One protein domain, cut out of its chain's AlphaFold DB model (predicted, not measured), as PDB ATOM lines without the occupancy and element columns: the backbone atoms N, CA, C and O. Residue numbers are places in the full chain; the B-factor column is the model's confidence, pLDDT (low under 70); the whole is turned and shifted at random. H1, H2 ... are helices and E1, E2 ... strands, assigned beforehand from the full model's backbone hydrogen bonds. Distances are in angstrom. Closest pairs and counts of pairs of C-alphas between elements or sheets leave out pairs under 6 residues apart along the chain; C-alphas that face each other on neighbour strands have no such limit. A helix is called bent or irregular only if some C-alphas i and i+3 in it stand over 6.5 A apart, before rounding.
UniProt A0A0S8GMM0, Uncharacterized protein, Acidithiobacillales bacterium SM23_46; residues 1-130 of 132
ATOM      1  N   MET A   1      26.858  -3.455  35.569       93.38
ATOM      2  CA  MET A   1      25.887  -4.087  36.475       93.38
ATOM      3  C   MET A   1      25.690  -3.164  37.660       93.38
ATOM      4  O   MET A   1      26.630  -2.440  37.984       93.38
ATOM      5  N   ILE A   2      24.505  -3.182  38.261       97.62
ATOM      6  CA  ILE A   2      24.189  -2.470  39.505       97.62
ATOM      7  C   ILE A   2      23.891  -3.521  40.576       97.62
ATOM      8  O   ILE A   2      23.265  -4.538  40.276       97.62
ATOM      9  N   VAL A   3      24.328  -3.284  41.807       98.12
ATOM     10  CA  VAL A   3      23.904  -4.073  42.968       98.12
ATOM     11  C   VAL A   3      23.261  -3.145  43.981       98.12
ATOM     12  O   VAL A   3      23.859  -2.138  44.360       98.12
ATOM     13  N   VAL A   4      22.049  -3.493  44.398       98.12
ATOM     14  CA  VAL A   4      21.278  -2.775  45.409       98.12
ATOM     15  C   VAL A   4      21.048  -3.711  46.586       98.12
ATOM     16  O   VAL A   4      20.510  -4.798  46.392       98.12
ATOM     17  N   GLY A   5      21.453  -3.301  47.783       96.44
ATOM     18  CA  GLY A   5      21.173  -4.017  49.026       96.44
ATOM     19  C   GLY A   5      20.415  -3.150  50.027       96.44
ATOM     20  O   GLY A   5      20.418  -1.921  49.937       96.44
ATOM     21  N   VAL A   6      19.788  -3.795  51.001       95.38
ATOM     22  CA  VAL A   6      19.218  -3.161  52.194       95.38
ATOM     23  C   VAL A   6      19.938  -3.769  53.388       95.38
ATOM     24  O   VAL A   6      20.094  -4.985  53.430       95.38
ATOM     25  N   TRP A   7      20.405  -2.943  54.324       94.19
ATOM     26  CA  TRP A   7      21.051  -3.453  55.534       94.19
ATOM     27  C   TRP A   7      20.078  -4.265  56.389       94.19
ATOM     28  O   TRP A   7      18.901  -3.909  56.501       94.19
ATOM     29  N   GLU A   8      20.570  -5.330  57.018       90.38
ATOM     30  CA  GLU A   8      19.753  -6.132  57.928       90.38
ATOM     31  C   GLU A   8      19.327  -5.325  59.157       90.38
ATOM     32  O   GLU A   8      20.121  -4.633  59.799       90.38
ATOM     33  N   SER A   9      18.042  -5.408  59.492       87.00
ATOM     34  CA  SER A   9      17.501  -4.749  60.674       87.00
ATOM     35  C   SER A   9      17.825  -5.544  61.940       87.00
ATOM     36  O   SER A   9      17.919  -6.771  61.946       87.00
ATOM     37  N   GLY A  10      18.031  -4.834  63.050       87.06
ATOM     38  CA  GLY A  10      18.302  -5.459  64.349       87.06
ATOM     39  C   GLY A  10      19.704  -6.060  64.513       87.06
ATOM     40  O   GLY A  10      20.001  -6.587  65.584       87.06
ATOM     41  N   PHE A  11      20.573  -5.958  63.505       90.19
ATOM     42  CA  PHE A  11      21.990  -6.295  63.632       90.19
ATOM     43  C   PHE A  11      22.733  -5.258  64.481       90.19
ATOM     44  O   PHE A  11      22.413  -4.068  64.456       90.19
ATOM     45  N   THR A  12      23.747  -5.706  65.226       92.88
ATOM     46  CA  THR A  12      24.683  -4.800  65.907       92.88
ATOM     47  C   THR A  12      25.642  -4.151  64.912       92.88
ATOM     48  O   THR A  12      25.847  -4.658  63.805       92.88
ATOM     49  N   ASP A  13      26.301  -3.070  65.330       90.44
ATOM     50  CA  ASP A  13      27.321  -2.394  64.521       90.44
ATOM     51  C   ASP A  13      28.439  -3.356  64.081       90.44
ATOM     52  O   ASP A  13      28.901  -3.291  62.941       90.44
ATOM     53  N   GLU A  14      28.855  -4.300  64.936       91.75
ATOM     54  CA  GLU A  14      29.860  -5.302  64.564       91.75
ATOM     55  C   GLU A  14      29.356  -6.263  63.484       91.75
ATOM     56  O   GLU A  14      30.110  -6.619  62.575       91.75
ATOM     57  N   GLN A  15      28.093  -6.687  63.561       93.56
ATOM     58  CA  GLN A  15      27.495  -7.577  62.564       93.56
ATOM     59  C   GLN A  15      27.351  -6.866  61.216       93.56
ATOM     60  O   GLN A  15      27.743  -7.425  60.190       93.56
ATOM     61  N   LEU A  16      26.889  -5.613  61.223       92.81
ATOM     62  CA  LEU A  16      26.796  -4.776  60.026       92.81
ATOM     63  C   LEU A  16      28.178  -4.481  59.428       92.81
ATOM     64  O   LEU A  16      28.348  -4.492  58.209       92.81
ATOM     65  N   PHE A  17      29.204  -4.291  60.262       92.88
ATOM     66  CA  PHE A  17      30.576  -4.137  59.784       92.88
ATOM     67  C   PHE A  17      31.092  -5.404  59.085       92.88
ATOM     68  O   PHE A  17      31.742  -5.315  58.038       92.88
ATOM     69  N   VAL A  18      30.801  -6.592  59.624       93.56
ATOM     70  CA  VAL A  18      31.145  -7.868  58.973       93.56
ATOM     71  C   VAL A  18      30.393  -8.020  57.650       93.56
ATOM     72  O   VAL A  18      31.018  -8.332  56.632       93.56
ATOM     73  N   GLU A  19      29.093  -7.735  57.634       94.12
ATOM     74  CA  GLU A  19      28.273  -7.765  56.422       94.12
ATOM     75  C   GLU A  19      28.846  -6.826  55.346       94.12
ATOM     76  O   GLU A  19      29.076  -7.231  54.203       94.12
ATOM     77  N   TRP A  20      29.194  -5.592  55.722       95.31
ATOM     78  CA  TRP A  20      29.832  -4.624  54.834       95.31
ATOM     79  C   TRP A  20      31.131  -5.147  54.217       95.31
ATOM     80  O   TRP A  20      31.380  -4.940  53.024       95.31
ATOM     81  N   ARG A  21      31.974  -5.841  54.993       95.06
ATOM     82  CA  ARG A  21      33.212  -6.444  54.470       95.06
ATOM     83  C   ARG A  21      32.908  -7.491  53.401       95.06
ATOM     84  O   ARG A  21      33.597  -7.495  52.380       95.06
ATOM     85  N   MET A  22      31.887  -8.323  53.610       95.38
ATOM     86  CA  MET A  22      31.463  -9.350  52.652       95.38
ATOM     87  C   MET A  22      30.939  -8.735  51.351       95.38
ATOM     88  O   MET A  22      31.394  -9.121  50.268       95.38
ATOM     89  N   TRP A  23      30.063  -7.726  51.450       95.81
ATOM     90  CA  TRP A  23      29.618  -6.940  50.296       95.81
ATOM     91  C   TRP A  23      30.814  -6.358  49.545       95.81
ATOM     92  O   TRP A  23      31.018  -6.651  48.369       95.81
ATOM     93  N   LYS A  24      31.660  -5.587  50.236       96.00
ATOM     94  CA  LYS A  24      32.791  -4.874  49.631       96.00
ATOM     95  C   LYS A  24      33.770  -5.809  48.921       96.00
ATOM     96  O   LYS A  24      34.229  -5.482  47.827       96.00
ATOM     97  N   GLN A  25      34.111  -6.945  49.530       95.44
ATOM     98  CA  GLN A  25      35.014  -7.926  48.923       95.44
ATOM     99  C   GLN A  25      34.423  -8.512  47.640       95.44
ATOM    100  O   GLN A  25      35.110  -8.555  46.619       95.44
ATOM    101  N   THR A  26      33.147  -8.894  47.669       96.19
ATOM    102  CA  THR A  26      32.466  -9.485  46.512       96.19
ATOM    103  C   THR A  26      32.276  -8.460  45.389       96.19
ATOM    104  O   THR A  26      32.647  -8.720  44.247       96.19
ATOM    105  N   ILE A  27      31.796  -7.253  45.709       96.56
ATOM    106  CA  ILE A  27      31.646  -6.136  44.759       96.56
ATOM    107  C   ILE A  27      32.975  -5.827  44.054       96.56
ATOM    108  O   ILE A  27      33.006  -5.680  42.830       96.56
ATOM    109  N   ALA A  28      34.082  -5.779  44.805       94.94
ATOM    110  CA  ALA A  28      35.409  -5.536  44.247       94.94
ATOM    111  C   ALA A  28      35.900  -6.691  43.358       94.94
ATOM    112  O   ALA A  28      36.449  -6.436  42.285       94.94
ATOM    113  N   ALA A  29      35.681  -7.946  43.766       94.69
ATOM    114  CA  ALA A  29      36.094  -9.128  43.007       94.69
ATOM    115  C   ALA A  29      35.415  -9.210  41.629       94.69
ATOM    116  O   ALA A  29      36.066  -9.537  40.641       94.69
ATOM    117  N   TYR A  30      34.134  -8.840  41.551       94.50
ATOM    118  CA  TYR A  30      33.363  -8.798  40.302       94.50
ATOM    119  C   TYR A  30      33.448  -7.445  39.573       94.50
ATOM    120  O   TYR A  30      32.755  -7.233  38.578       94.50
ATOM    121  N   GLN A  31      34.295  -6.517  40.043       93.81
ATOM    122  CA  GLN A  31      34.504  -5.189  39.447       93.81
ATOM    123  C   GLN A  31      33.204  -4.381  39.252       93.81
ATOM    124  O   GLN A  31      33.055  -3.621  38.288       93.81
ATOM    125  N   ILE A  32      32.250  -4.534  40.173       94.94
ATOM    126  CA  ILE A  32      30.964  -3.836  40.123       94.94
ATOM    127  C   ILE A  32      31.186  -2.366  40.488       94.94
ATOM    128  O   ILE A  32      31.731  -2.044  41.540       94.94
ATOM    129  N   LYS A  33      30.780  -1.465  39.586       90.62
ATOM    130  CA  LYS A  33      31.039  -0.019  39.703       90.62
ATOM    131  C   LYS A  33      29.899   0.777  40.336       90.62
ATOM    132  O   LYS A  33      30.133   1.898  40.770       90.62
ATOM    133  N   ASP A  34      28.688   0.228  40.352       97.19
ATOM    134  CA  ASP A  34      27.505   0.871  40.928       97.19
ATOM    135  C   ASP A  34      26.945  -0.034  42.029       97.19
ATOM    136  O   ASP A  34      26.258  -1.024  41.760       97.19
ATOM    137  N   TRP A  35      27.337   0.273  43.263       97.69
ATOM    138  CA  TRP A  35      26.889  -0.399  44.475       97.69
ATOM    139  C   TRP A  35      26.081   0.589  45.313       97.69
ATOM    140  O   TRP A  35      26.568   1.668  45.662       97.69
ATOM    141  N   ARG A  36      24.839   0.217  45.614       98.00
ATOM    142  CA  ARG A  36      23.852   1.035  46.313       98.00
ATOM    143  C   ARG A  36      23.386   0.307  47.562       98.00
ATOM    144  O   ARG A  36      23.104  -0.887  47.488       98.00
ATOM    145  N   MET A  37      23.276   1.022  48.674       97.56
ATOM    146  CA  MET A  37      22.719   0.482  49.912       97.56
ATOM    147  C   MET A  37      21.612   1.380  50.437       97.56
ATOM    148  O   MET A  37      21.711   2.607  50.368       97.56
ATOM    149  N   VAL A  38      20.570   0.749  50.964       96.00
ATOM    150  CA  VAL A  38      19.485   1.414  51.681       96.00
ATOM    151  C   VAL A  38      19.773   1.365  53.175       96.00
ATOM    152  O   VAL A  38      19.996   0.289  53.730       96.00
ATOM    153  N   GLY A  39      19.744   2.536  53.807       91.31
ATOM    154  CA  GLY A  39      20.214   2.745  55.170       91.31
ATOM    155  C   GLY A  39      21.702   3.093  55.234       91.31
ATOM    156  O   GLY A  39      22.444   2.965  54.257       91.31
ATOM    157  N   ASN A  40      22.138   3.536  56.410       86.25
ATOM    158  CA  ASN A  40      23.505   3.975  56.664       86.25
ATOM    159  C   ASN A  40      24.083   3.228  57.872       86.25
ATOM    160  O   ASN A  40      23.450   3.173  58.926       86.25
ATOM    161  N   VAL A  41      25.293   2.690  57.710       86.56
ATOM    162  CA  VAL A  41      26.061   2.042  58.777       86.56
ATOM    163  C   VAL A  41      27.310   2.882  59.056       86.56
ATOM    164  O   VAL A  41      28.189   2.966  58.188       86.56
ATOM    165  N   PRO A  42      27.439   3.486  60.252       83.69
ATOM    166  CA  PRO A  42      28.592   4.310  60.599       83.69
ATOM    167  C   PRO A  42      29.930   3.590  60.384       83.69
ATOM    168  O   PRO A  42      30.108   2.427  60.736       83.69
ATOM    169  N   GLY A  43      30.899   4.290  59.790       84.31
ATOM    170  CA  GLY A  43      32.238   3.744  59.525       84.31
ATOM    171  C   GLY A  43      32.325   2.791  58.324       84.31
ATOM    172  O   GLY A  43      33.431   2.398  57.943       84.31
ATOM    173  N   CYS A  44      31.199   2.467  57.686       89.44
ATOM    174  CA  CYS A  44      31.149   1.729  56.429       89.44
ATOM    175  C   CYS A  44      31.015   2.704  55.247       89.44
ATOM    176  O   CYS A  44      30.393   3.751  55.361       89.44
ATOM    177  N   GLY A  45      31.603   2.378  54.093       88.62
ATOM    178  CA  GLY A  45      31.525   3.232  52.899       88.62
ATOM    179  C   GLY A  45      31.902   2.504  51.608       88.62
ATOM    180  O   GLY A  45      32.090   1.287  51.617       88.62
ATOM    181  N   ALA A  46      32.079   3.258  50.519       91.50
ATOM    182  CA  ALA A  46      32.283   2.783  49.137       91.50
ATOM    183  C   ALA A  46      31.011   2.368  48.368       91.50
ATOM    184  O   ALA A  46      31.116   1.792  47.287       91.50
ATOM    185  N   TYR A  47      29.836   2.711  48.894       95.88
ATOM    186  CA  TYR A  47      28.533   2.559  48.249       95.88
ATOM    187  C   TYR A  47      27.815   3.907  48.166       95.88
ATOM    188  O   TYR A  47      28.182   4.861  48.853       95.88
ATOM    189  N   ARG A  48      26.798   3.996  47.307       96.81
ATOM    190  CA  ARG A  48      25.852   5.115  47.305       96.81
ATOM    191  C   ARG A  48      24.718   4.816  48.281       96.81
ATOM    192  O   ARG A  48      24.078   3.773  48.174       96.81
ATOM    193  N   GLU A  49      24.486   5.736  49.203       96.56
ATOM    194  CA  GLU A  49      23.451   5.639  50.232       96.56
ATOM    195  C   GLU A  49      22.093   6.126  49.723       96.56
ATOM    196  O   GLU A  49      22.010   7.098  48.967       96.56
ATOM    197  N   PHE A  50      21.039   5.444  50.162       97.06
ATOM    198  CA  PHE A  50      19.647   5.792  49.906       97.06
ATOM    199  C   PHE A  50      18.807   5.568  51.164       97.06
ATOM    200  O   PHE A  50      19.058   4.641  51.932       97.06
ATOM    201  N   ASP A  51      17.756   6.367  51.339       94.25
ATOM    202  CA  ASP A  51      16.842   6.211  52.480       94.25
ATOM    203  C   ASP A  51      15.820   5.094  52.255       94.25
ATOM    204  O   ASP A  51      15.361   4.451  53.198       94.25
ATOM    205  N   ARG A  52      15.432   4.863  50.996       94.81
ATOM    206  CA  ARG A  52      14.419   3.871  50.626       94.81
ATOM    207  C   ARG A  52      14.841   3.115  49.385       94.81
ATOM    208  O   ARG A  52      15.408   3.680  48.450       94.81
ATOM    209  N   ILE A  53      14.445   1.850  49.323       96.25
ATOM    210  CA  ILE A  53      14.702   1.016  48.149       96.25
ATOM    211  C   ILE A  53      14.040   1.556  46.881       96.25
ATOM    212  O   ILE A  53      14.642   1.484  45.816       96.25
ATOM    213  N   ALA A  54      12.857   2.171  46.998       96.31
ATOM    214  CA  ALA A  54      12.179   2.822  45.879       96.31
ATOM    215  C   ALA A  54      13.068   3.882  45.209       96.31
ATOM    216  O   ALA A  54      13.114   3.954  43.985       96.31
ATOM    217  N   ASP A  55      13.812   4.653  46.008       97.62
ATOM    218  CA  ASP A  55      14.723   5.681  45.508       97.62
ATOM    219  C   ASP A  55      15.992   5.045  44.917       97.62
ATOM    220  O   ASP A  55      16.473   5.471  43.869       97.62
ATOM    221  N   ALA A  56      16.493   3.970  45.538       97.81
ATOM    222  CA  ALA A  56      17.678   3.246  45.079       97.81
ATOM    223  C   ALA A  56      17.503   2.568  43.708       97.81
ATOM    224  O   ALA A  56      18.503   2.326  43.026       97.81
ATOM    225  N   ILE A  57      16.262   2.262  43.309       97.94
ATOM    226  CA  ILE A  57      15.937   1.588  42.039       97.94
ATOM    227  C   ILE A  57      15.234   2.494  41.015       97.94
ATOM    228  O   ILE A  57      14.941   2.033  39.911       97.94
ATOM    229  N   ALA A  58      14.942   3.754  41.358       97.62
ATOM    230  CA  ALA A  58      14.073   4.636  40.571       97.62
ATOM    231  C   ALA A  58      14.578   4.904  39.140       97.62
ATOM    232  O   ALA A  58      13.783   4.978  38.208       97.62
ATOM    233  N   ASP A  59      15.893   5.030  38.963       97.50
ATOM    234  CA  ASP A  59      16.583   5.300  37.691       97.50
ATOM    235  C   ASP A  59      16.980   4.025  36.924       97.50
ATOM    236  O   ASP A  59      17.624   4.103  35.877       97.50
ATOM    237  N   ILE A  60      16.648   2.844  37.445       97.94
ATOM    238  CA  ILE A  60      17.000   1.564  36.832       97.94
ATOM    239  C   ILE A  60      15.836   1.104  35.959       97.94
ATOM    240  O   ILE A  60      14.747   0.905  36.485       97.94
ATOM    241  N   ASP A  61      16.050   0.864  34.664       97.81
ATOM    242  CA  ASP A  61      14.999   0.328  33.781       97.81
ATOM    243  C   ASP A  61      14.420  -0.983  34.331       97.81
ATOM    244  O   ASP A  61      15.162  -1.847  34.799       97.81
ATOM    245  N   GLU A  62      13.098  -1.149  34.270       97.25
ATOM    246  CA  GLU A  62      12.407  -2.285  34.897       97.25
ATOM    247  C   GLU A  62      12.879  -3.645  34.370       97.25
ATOM    248  O   GLU A  62      13.127  -4.551  35.161       97.25
ATOM    249  N   GLU A  63      13.111  -3.748  33.059       97.06
ATOM    250  CA  GLU A  63      13.630  -4.948  32.380       97.06
ATOM    251  C   GLU A  63      15.028  -5.374  32.852       97.06
ATOM    252  O   GLU A  63      15.472  -6.496  32.608       97.06
ATOM    253  N   ARG A  64      15.743  -4.474  33.537       97.06
ATOM    254  CA  ARG A  64      17.077  -4.746  34.073       97.06
ATOM    255  C   ARG A  64      17.042  -5.276  35.501       97.06
ATOM    256  O   ARG A  64      18.075  -5.737  35.984       97.06
ATOM    257  N   ARG A  65      15.903  -5.172  36.188       97.81
ATOM    258  CA  ARG A  65      15.768  -5.452  37.619       97.81
ATOM    259  C   ARG A  65      15.574  -6.946  37.857       97.81
ATOM    260  O   ARG A  65      14.645  -7.554  37.330       97.81
ATOM    261  N   ILE A  66      16.437  -7.515  38.692       97.06
ATOM    262  CA  ILE A  66      16.356  -8.894  39.171       97.06
ATOM    263  C   ILE A  66      16.241  -8.829  40.692       97.06
ATOM    264  O   ILE A  66      17.210  -8.502  41.380       97.06
ATOM    265  N   PHE A  67      15.051  -9.108  41.212       96.56
ATOM    266  CA  PHE A  67      14.774  -9.112  42.644       96.56
ATOM    267  C   PHE A  67      15.045 -10.491  43.235       96.56
ATOM    268  O   PHE A  67      14.511 -11.490  42.754       96.56
ATOM    269  N   LEU A  68      15.835 -10.539  44.303       94.12
ATOM    270  CA  LEU A  68      16.079 -11.762  45.057       94.12
ATOM    271  C   LEU A  68      15.076 -11.842  46.199       94.12
ATOM    272  O   LEU A  68      15.138 -11.056  47.139       94.12
ATOM    273  N   ILE A  69      14.117 -12.760  46.085       92.00
ATOM    274  CA  ILE A  69      12.970 -12.851  46.988       92.00
ATOM    275  C   ILE A  69      12.795 -14.303  47.447       92.00
ATOM    276  O   ILE A  69      12.529 -15.175  46.610       92.00
ATOM    277  N   PRO A  70      12.854 -14.582  48.760       87.50
ATOM    278  CA  PRO A  70      12.489 -15.887  49.301       87.50
ATOM    279  C   PRO A  70      11.093 -16.334  48.839       87.50
ATOM    280  O   PRO A  70      10.125 -15.561  48.806       87.50
ATOM    281  N   GLY A  71      10.986 -17.596  48.416       86.94
ATOM    282  CA  GLY A  71       9.746 -18.168  47.885       86.94
ATOM    283  C   GLY A  71       9.282 -17.578  46.545       86.94
ATOM    284  O   GLY A  71       8.091 -17.640  46.225       86.94
ATOM    285  N   ALA A  72      10.147 -16.914  45.770       90.31
ATOM    286  CA  ALA A  72       9.836 -16.626  44.370       90.31
ATOM    287  C   ALA A  72       9.605 -17.935  43.593       90.31
ATOM    288  O   ALA A  72      10.163 -18.981  43.931       90.31
ATOM    289  N   ARG A  73       8.753 -17.878  42.563       91.25
ATOM    290  CA  ARG A  73       8.425 -19.059  41.753       91.25
ATOM    291  C   ARG A  73       9.655 -19.575  41.012       91.25
ATOM    292  O   ARG A  73       9.879 -20.780  40.990       91.25
ATOM    293  N   GLU A  74      10.402 -18.661  40.410       93.38
ATOM    294  CA  GLU A  74      11.604 -18.953  39.639       93.38
ATOM    295  C   GLU A  74      12.814 -19.003  40.569       93.38
ATOM    296  O   GLU A  74      12.931 -18.244  41.536       93.38
ATOM    297  N   THR A  75      13.726 -19.918  40.287       93.12
ATOM    298  CA  THR A  75      15.046 -19.971  40.903       93.12
ATOM    299  C   THR A  75      16.018 -19.082  40.137       93.12
ATOM    300  O   THR A  75      15.796 -18.747  38.973       93.12
ATOM    301  N   ILE A  76      17.129 -18.703  40.771       92.19
ATOM    302  CA  ILE A  76      18.157 -17.885  40.122       92.19
ATOM    303  C   ILE A  76      18.730 -18.552  38.864       92.19
ATOM    304  O   ILE A  76      19.184 -17.863  37.959       92.19
ATOM    305  N   ASP A  77      18.654 -19.879  38.761       91.06
ATOM    306  CA  ASP A  77      19.118 -20.612  37.587       91.06
ATOM    307  C   ASP A  77      18.177 -20.495  36.379       91.06
ATOM    308  O   ASP A  77      18.622 -20.667  35.241       91.06
ATOM    309  N   GLU A  78      16.909 -20.154  36.611       92.88
ATOM    310  CA  GLU A  78      15.841 -20.088  35.604       92.88
ATOM    311  C   GLU A  78      15.636 -18.682  35.019       92.88
ATOM    312  O   GLU A  78      14.897 -18.524  34.044       92.88
ATOM    313  N   ILE A  79      16.304 -17.665  35.573       92.38
ATOM    314  CA  ILE A  79      16.175 -16.289  35.086       92.38
ATOM    315  C   ILE A  79      16.684 -16.155  33.650       92.38
ATOM    316  O   ILE A  79      17.669 -16.774  33.228       92.38
ATOM    317  N   GLN A  80      16.032 -15.275  32.904       91.62
ATOM    318  CA  GLN A  80      16.447 -14.907  31.564       91.62
ATOM    319  C   GLN A  80      17.674 -13.987  31.615       91.62
ATOM    320  O   GLN A  80      17.726 -13.089  32.464       91.62
ATOM    321  N   PRO A  81      18.651 -14.155  30.703       91.56
ATOM    322  CA  PRO A  81      19.790 -13.253  30.602       91.56
ATOM    323  C   PRO A  81      19.354 -11.805  30.364       91.56
ATOM    324  O   PRO A  81      18.546 -11.517  29.484       91.56
ATOM    325  N   VAL A  82      19.945 -10.881  31.119       91.62
ATOM    326  CA  VAL A  82      19.649  -9.446  31.057       91.62
ATOM    327  C   VAL A  82      20.928  -8.684  30.756       91.62
ATOM    328  O   VAL A  82      21.960  -8.883  31.397       91.62
ATOM    329  N   LYS A  83      20.873  -7.754  29.800       92.38
ATOM    330  CA  LYS A  83      22.008  -6.876  29.513       92.38
ATOM    331  C   LYS A  83      22.172  -5.854  30.638       92.38
ATOM    332  O   LYS A  83      21.274  -5.065  30.905       92.38
ATOM    333  N   ASN A  84      23.363  -5.805  31.236       93.56
ATOM    334  CA  ASN A  84      23.703  -4.861  32.308       93.56
ATOM    335  C   ASN A  84      22.683  -4.869  33.474       93.56
ATOM    336  O   ASN A  84      22.074  -3.829  33.765       93.56
ATOM    337  N   PRO A  85      22.495  -6.021  34.137       95.75
ATOM    338  CA  PRO A  85      21.426  -6.195  35.107       95.75
ATOM    339  C   PRO A  85      21.648  -5.356  36.366       95.75
ATOM    340  O   PRO A  85      22.758  -4.888  36.653       95.75
ATOM    341  N   ALA A  86      20.563  -5.176  37.106       97.38
ATOM    342  CA  ALA A  86      20.532  -4.649  38.453       97.38
ATOM    343  C   ALA A  86      20.010  -5.738  39.387       97.38
ATOM    344  O   ALA A  86      18.845  -6.124  39.303       97.38
ATOM    345  N   VAL A  87      20.879  -6.236  40.259       97.19
ATOM    346  CA  VAL A  87      20.521  -7.265  41.235       97.19
ATOM    347  C   VAL A  87      20.105  -6.576  42.528       97.19
ATOM    348  O   VAL A  87      20.853  -5.749  43.051       97.19
ATOM    349  N   ILE A  88      18.904  -6.884  43.010       97.81
ATOM    350  CA  ILE A  88      18.253  -6.168  44.106       97.81
ATOM    351  C   ILE A  88      17.973  -7.147  45.239       97.81
ATOM    352  O   ILE A  88      17.226  -8.113  45.071       97.81
ATOM    353  N   PHE A  89      18.556  -6.859  46.394       96.19
ATOM    354  CA  PHE A  89      18.405  -7.616  47.624       96.19
ATOM    355  C   PHE A  89      17.679  -6.767  48.664       96.19
ATOM    356  O   PHE A  89      17.955  -5.575  48.802       96.19
ATOM    357  N   GLY A  90      16.745  -7.390  49.376       92.44
ATOM    358  CA  GLY A  90      16.071  -6.815  50.534       92.44
ATOM    359  C   GLY A  90      16.692  -7.339  51.822       92.44
ATOM    360  O   GLY A  90      17.639  -8.123  51.779       92.44
ATOM    361  N   ASN A  91      16.116  -6.915  52.938       88.31
ATOM    362  CA  ASN A  91      16.309  -7.529  54.246       88.31
ATOM    363  C   ASN A  91      14.999  -8.218  54.671       88.31
ATOM    364  O   ASN A  91      14.008  -8.188  53.933       88.31
ATOM    365  N   TYR A  92      14.972  -8.789  55.874       81.94
ATOM    366  CA  TYR A  92      13.785  -9.475  56.395       81.94
ATOM    367  C   TYR A  92      12.525  -8.581  56.511       81.94
ATOM    368  O   TYR A  92      11.403  -9.061  56.335       81.94
ATOM    369  N   ASP A  93      12.688  -7.280  56.773       84.62
ATOM    370  CA  ASP A  93      11.565  -6.340  56.939       84.62
ATOM    371  C   ASP A  93      11.037  -5.777  55.607       84.62
ATOM    372  O   ASP A  93       9.916  -5.260  55.527       84.62
ATOM    373  N   GLU A  94      11.835  -5.847  54.542       85.06
ATOM    374  CA  GLU A  94      11.523  -5.218  53.268       85.06
ATOM    375  C   GLU A  94      10.732  -6.167  52.359       85.06
ATOM    376  O   GLU A  94      11.252  -7.112  51.764       85.06
ATOM    377  N   ASN A  95       9.449  -5.863  52.154       88.12
ATOM    378  CA  ASN A  95       8.634  -6.593  51.186       88.12
ATOM    379  C   ASN A  95       8.983  -6.188  49.742       88.12
ATOM    380  O   ASN A  95       8.277  -5.388  49.123       88.12
ATOM    381  N   LEU A  96      10.034  -6.790  49.177       92.06
ATOM    382  CA  LEU A  96      10.468  -6.545  47.798       92.06
ATOM    383  C   LEU A  96       9.394  -6.821  46.740       92.06
ATOM    384  O   LEU A  96       9.407  -6.194  45.680       92.06
ATOM    385  N   ARG A  97       8.442  -7.726  47.011       92.50
ATOM    386  CA  ARG A  97       7.419  -8.134  46.029       92.50
ATOM    387  C   ARG A  97       6.578  -6.958  45.541       92.50
ATOM    388  O   ARG A  97       6.095  -7.001  44.416       92.50
ATOM    389  N   ARG A  98       6.436  -5.897  46.344       94.88
ATOM    390  CA  ARG A  98       5.683  -4.686  45.967       94.88
ATOM    391  C   ARG A  98       6.320  -3.882  44.829       94.88
ATOM    392  O   ARG A  98       5.637  -3.054  44.240       94.88
ATOM    393  N   TYR A  99       7.602  -4.106  44.541       95.38
ATOM    394  CA  TYR A  99       8.346  -3.406  43.488       95.38
ATOM    395  C   TYR A  99       8.539  -4.239  42.220       95.38
ATOM    396  O   TYR A  99       9.085  -3.738  41.236       95.38
ATOM    397  N   VAL A 100       8.113  -5.503  42.238       95.69
ATOM    398  CA  VAL A 100       8.207  -6.388  41.079       95.69
ATOM    399  C   VAL A 100       7.124  -5.996  40.080       95.69
ATOM    400  O   VAL A 100       5.932  -6.082  40.372       95.69
ATOM    401  N   THR A 101       7.544  -5.567  38.893       95.06
ATOM    402  CA  THR A 101       6.658  -5.282  37.758       95.06
ATOM    403  C   THR A 101       6.691  -6.441  36.758       95.06
ATOM    404  O   THR A 101       7.600  -7.268  36.827       95.06
ATOM    405  N   PRO A 102       5.745  -6.525  35.800       95.12
ATOM    406  CA  PRO A 102       5.754  -7.587  34.790       95.12
ATOM    407  C   PRO A 102       7.017  -7.640  33.917       95.12
ATOM    408  O   PRO A 102       7.298  -8.685  33.339       95.12
ATOM    409  N   ALA A 103       7.746  -6.527  33.783       95.56
ATOM    410  CA  ALA A 103       8.993  -6.464  33.021       95.56
ATOM    411  C   ALA A 103      10.221  -6.891  33.845       95.56
ATOM    412  O   ALA A 103      11.235  -7.279  33.271       95.56
ATOM    413  N   ALA A 104      10.141  -6.811  35.174       96.81
ATOM    414  CA  ALA A 104      11.210  -7.231  36.068       96.81
ATOM    415  C   ALA A 104      11.197  -8.750  36.285       96.81
ATOM    416  O   ALA A 104      10.182  -9.420  36.095       96.81
ATOM    417  N   GLN A 105      12.319  -9.288  36.755       96.50
ATOM    418  CA  GLN A 105      12.431 -10.690  37.152       96.50
ATOM    419  C   GLN A 105      12.498 -10.811  38.675       96.50
ATOM    420  O   GLN A 105      13.088  -9.962  39.347       96.50
ATOM    421  N   ALA A 106      11.911 -11.870  39.229       95.88
ATOM    422  CA  ALA A 106      11.970 -12.171  40.655       95.88
ATOM    423  C   ALA A 106      12.361 -13.634  40.854       95.88
ATOM    424  O   ALA A 106      11.644 -14.532  40.420       95.88
ATOM    425  N   ALA A 107      13.474 -13.863  41.543       94.06
ATOM    426  CA  ALA A 107      14.065 -15.180  41.691       94.06
ATOM    427  C   ALA A 107      14.416 -15.489  43.146       94.06
ATOM    428  O   ALA A 107      14.680 -14.591  43.944       94.06
ATOM    429  N   ARG A 108      14.452 -16.778  43.486       93.06
ATOM    430  CA  ARG A 108      14.965 -17.277  44.768       93.06
ATOM    431  C   ARG A 108      16.260 -18.052  44.572       93.06
ATOM    432  O   ARG A 108      16.511 -18.612  43.506       93.06
ATOM    433  N   ILE A 109      17.048 -18.168  45.631       91.00
ATOM    434  CA  ILE A 109      18.109 -19.174  45.702       91.00
ATOM    435  C   ILE A 109      17.476 -20.461  46.221       91.00
ATOM    436  O   ILE A 109      16.778 -20.447  47.233       91.00
ATOM    437  N   SER A 110      17.674 -21.568  45.503       88.31
ATOM    438  CA  SER A 110      17.128 -22.856  45.922       88.31
ATOM    439  C   SER A 110      17.899 -23.364  47.138       88.31
ATOM    440  O   SER A 110      19.083 -23.684  47.042       88.31
ATOM    441  N   THR A 111      17.230 -23.434  48.285       85.50
ATOM    442  CA  THR A 111      17.781 -23.991  49.524       85.50
ATOM    443  C   THR A 111      16.907 -25.163  49.989       85.50
ATOM    444  O   THR A 111      15.711 -25.185  49.688       85.50
ATOM    445  N   PRO A 112      17.450 -26.160  50.721       81.00
ATOM    446  CA  PRO A 112      16.701 -27.364  51.111       81.00
ATOM    447  C   PRO A 112      15.409 -27.127  51.915       81.00
ATOM    448  O   PRO A 112      14.616 -28.055  52.055       81.00
ATOM    449  N   GLN A 113      15.204 -25.924  52.464       81.38
ATOM    450  CA  GLN A 113      14.041 -25.557  53.283       81.38
ATOM    451  C   GLN A 113      13.448 -24.188  52.909       81.38
ATOM    452  O   GLN A 113      12.762 -23.588  53.732       81.38
ATOM    453  N   ASP A 114      13.750 -23.662  51.716       73.81
ATOM    454  CA  ASP A 114      13.434 -22.270  51.346       73.81
ATOM    455  C   ASP A 114      13.899 -21.251  52.407       73.81
ATOM    456  O   ASP A 114      13.270 -20.223  52.652       73.81
ATOM    457  N   THR A 115      15.027 -21.560  53.049       80.06
ATOM    458  CA  THR A 115      15.704 -20.712  54.022       80.06
ATOM    459  C   THR A 115      16.016 -19.360  53.405       80.06
ATOM    460  O   THR A 115      16.661 -19.290  52.354       80.06
ATOM    461  N   ASP A 116      15.589 -18.310  54.101       80.62
ATOM    462  CA  ASP A 116      16.011 -16.953  53.814       80.62
ATOM    463  C   ASP A 116      17.495 -16.801  54.152       80.62
ATOM    464  O   ASP A 116      17.955 -17.182  55.232       80.62
ATOM    465  N   MET A 117      18.259 -16.315  53.186       82.94
ATOM    466  CA  MET A 117      19.704 -16.221  53.284       82.94
ATOM    467  C   MET A 117      20.116 -14.760  53.217       82.94
ATOM    468  O   MET A 117      19.716 -14.043  52.300       82.94
ATOM    469  N   PHE A 118      21.008 -14.363  54.124       85.12
ATOM    470  CA  PHE A 118      21.554 -13.011  54.159       85.12
ATOM    471  C   PHE A 118      22.097 -12.582  52.799       85.12
ATOM    472  O   PHE A 118      22.915 -13.276  52.182       85.12
ATOM    473  N   ALA A 119      21.680 -11.398  52.363       90.75
ATOM    474  CA  ALA A 119      21.975 -10.874  51.039       90.75
ATOM    475  C   ALA A 119      23.482 -10.869  50.712       90.75
ATOM    476  O   ALA A 119      23.886 -11.308  49.632       90.75
ATOM    477  N   ALA A 120      24.328 -10.480  51.673       90.62
ATOM    478  CA  ALA A 120      25.782 -10.472  51.506       90.62
ATOM    479  C   ALA A 120      26.380 -11.863  51.222       90.62
ATOM    480  O   ALA A 120      27.362 -11.977  50.489       90.62
ATOM    481  N   ALA A 121      25.796 -12.927  51.788       89.12
ATOM    482  CA  ALA A 121      26.218 -14.308  51.549       89.12
ATOM    483  C   ALA A 121      25.705 -14.844  50.202       89.12
ATOM    484  O   ALA A 121      26.364 -15.660  49.559       89.12
ATOM    485  N   CYS A 122      24.545 -14.359  49.761       90.69
ATOM    486  CA  CYS A 122      23.912 -14.712  48.494       90.69
ATOM    487  C   CYS A 122      24.574 -14.064  47.281       90.69
ATOM    488  O   CYS A 122      24.591 -14.659  46.201       90.69
ATOM    489  N   LEU A 123      25.110 -12.851  47.444       93.56
ATOM    490  CA  LEU A 123      25.665 -12.058  46.354       93.56
ATOM    491  C   LEU A 123      26.598 -12.849  45.414       93.56
ATOM    492  O   LEU A 123      26.335 -12.828  44.213       93.56
ATOM    493  N   PRO A 124      27.643 -13.565  45.877       92.38
ATOM    494  CA  PRO A 124      28.541 -14.276  44.964       92.38
ATOM    495  C   PRO A 124      27.830 -15.354  44.133       92.38
ATOM    496  O   PRO A 124      28.148 -15.509  42.957       92.38
ATOM    497  N   LEU A 125      26.839 -16.055  44.700       90.81
ATOM    498  CA  LEU A 125      26.062 -17.076  43.981       90.81
ATOM    499  C   LEU A 125      25.255 -16.449  42.844       90.81
ATOM    500  O   LEU A 125      25.257 -16.934  41.715       90.81
ATOM    501  N   VAL A 126      24.602 -15.326  43.139       93.06
ATOM    502  CA  VAL A 126      23.814 -14.595  42.148       93.06
ATOM    503  C   VAL A 126      24.712 -14.015  41.064       93.06
ATOM    504  O   VAL A 126      24.412 -14.138  39.881       93.06
ATOM    505  N   LEU A 127      25.838 -13.411  41.445       92.31
ATOM    506  CA  LEU A 127      26.771 -12.833  40.486       92.31
ATOM    507  C   LEU A 127      27.406 -13.889  39.587       92.31
ATOM    508  O   LEU A 127      27.577 -13.616  38.403       92.31
ATOM    509  N   ASP A 128      27.722 -15.081  40.094       88.81
ATOM    510  CA  ASP A 128      28.232 -16.168  39.253       88.81
ATOM    511  C   ASP A 128      27.215 -16.578  38.180       88.81
ATOM    512  O   ASP A 128      27.593 -16.833  37.039       88.81
ATOM    513  N   ARG A 129      25.919 -16.555  38.513       89.50
ATOM    514  CA  ARG A 129      24.851 -16.908  37.572       89.50
ATOM    515  C   ARG A 129      24.499 -15.795  36.585       89.50
ATOM    516  O   ARG A 129      24.128 -16.095  35.452       89.50
ATOM    517  N   VAL A 130      24.579 -14.540  37.023       88.12
ATOM    518  CA  VAL A 130      24.154 -13.355  36.257       88.12
ATOM    519  C   VAL A 130      25.294 -12.768  35.409       88.12
ATOM    520  O   VAL A 130      25.030 -12.128  34.392       88.12
TER     521      VAL A 130
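What this domain is: This is residues 1 to 130 of the 132 residues of an uncharacterized protein of Acidithiobacillales bacterium SM23_46 (UniProt A0A0S8GMM0). A twisted sheet of six parallel strands runs through the whole, with the two longer helices, H1 and H4, together on one face. H4 covers E5 and E4, while the last part of H1 packs near E1 and E2; tiny H2 is on the opposite face from H4, and H3 only grazes the sheet. The long link of residues 69 to 85 passes the edge at E6, where residues 74 to 75 pair with residues 107 to 108 of E6, parallel. The printed part has 130 residues, with four named helices and six named strands along it as E1 H1 E2 E3 H2 E4 E5 H3 E6 H4; the sheet's order is E3 E2 E1 E5 E4 E6, and the class is mixed, with under half of the residues, 62, in named elements. It is compact, with a radius of gyration of the C-alphas of 13.6 A, and rounded, spanning 37 by 34 by 28 A.

How they stand to each other: E1, residues 2 to 6, is an inner strand of the sheet. H1, residues 13 to 29, leads through a tight link to E2, residues 34 to 38. E1, H1 and E2 form a strand-helix-strand unit, two parallel neighbour strands with a helix between, and its crossover is right-handed; N 36 and O 3 are 2.8 A apart. H1 is on the sheet, with 9 pairs of C-alphas within 10 A, made by its residues 23 to 28. E3, residues 48 to 50, is an edge strand parallel to E2, with N 50 and O 37 2.9 A apart. H2, residues 53 to 56, is on the sheet at a height of 7.4 A; its closest C-alpha pair with E2 is Ile 53 and Val 38, 6.0 A. E4, residues 65 to 68, is parallel to E5, residues 86 to 89, with N 66 and O 86 2.8 A apart. E5 is also parallel to E1, at 13 degrees, with N 89 and O 4 2.8 A apart. H3, residues 96 to 99, is close to H2 but not clearly touching it, the closest C-alphas being those of Tyr 99 and Ala 54, 7.7 A. E6, residues 105 to 108, is the other edge strand, parallel to E4, with N 67 and O 105 2.8 A apart. E5, H3 and E6 form a split strand-helix-strand unit, with E4 between its strands in the sheet, and its crossover is right-handed. H4, residues 119 to 130, is on the sheet at a height of 9.0 A, over E5 and E4, slantwise to the strands at 43 degrees to E4 on the local plane. H4 touches H1 with residues 120 to 124 alone, the closest C-alphas being those of Ala 120 and Trp 23, 5.4 A; they run the same way at a shallow tilt of 15 degrees. H3 and H4 are apart. In H1 every O i to N i+4 pair is within hydrogen-bond range, in H4 6 of 8 are, and H2 and H3 are too short for such a pair.

Where its parts are: E1 is 13.6 A long and starts at C-alpha 2 (24.189, -2.470, 39.505). H1 spans 24.2 A from C-alpha 13 (27.321, -2.394, 64.521), and E2 13.4 A. E4 is 9.8 A long, E5 9.9 A and E6 10.4 A; E3, H2 and H3 are shorter. H4, 15.1 A, ends at C-alpha 130 (24.154, -13.355, 36.257); it is only just irregular, with C-alphas 121 and 124 7.0 A apart.

The domain as a whole: The two C-alphas farthest apart are those of Glu 14 and Pro 102, 38.4 A. The printed part has no cut. The link from E4 to E5, 17 residues, is the long one. The mean pLDDT of the printed part is 92.6, and no printed residue is under 70.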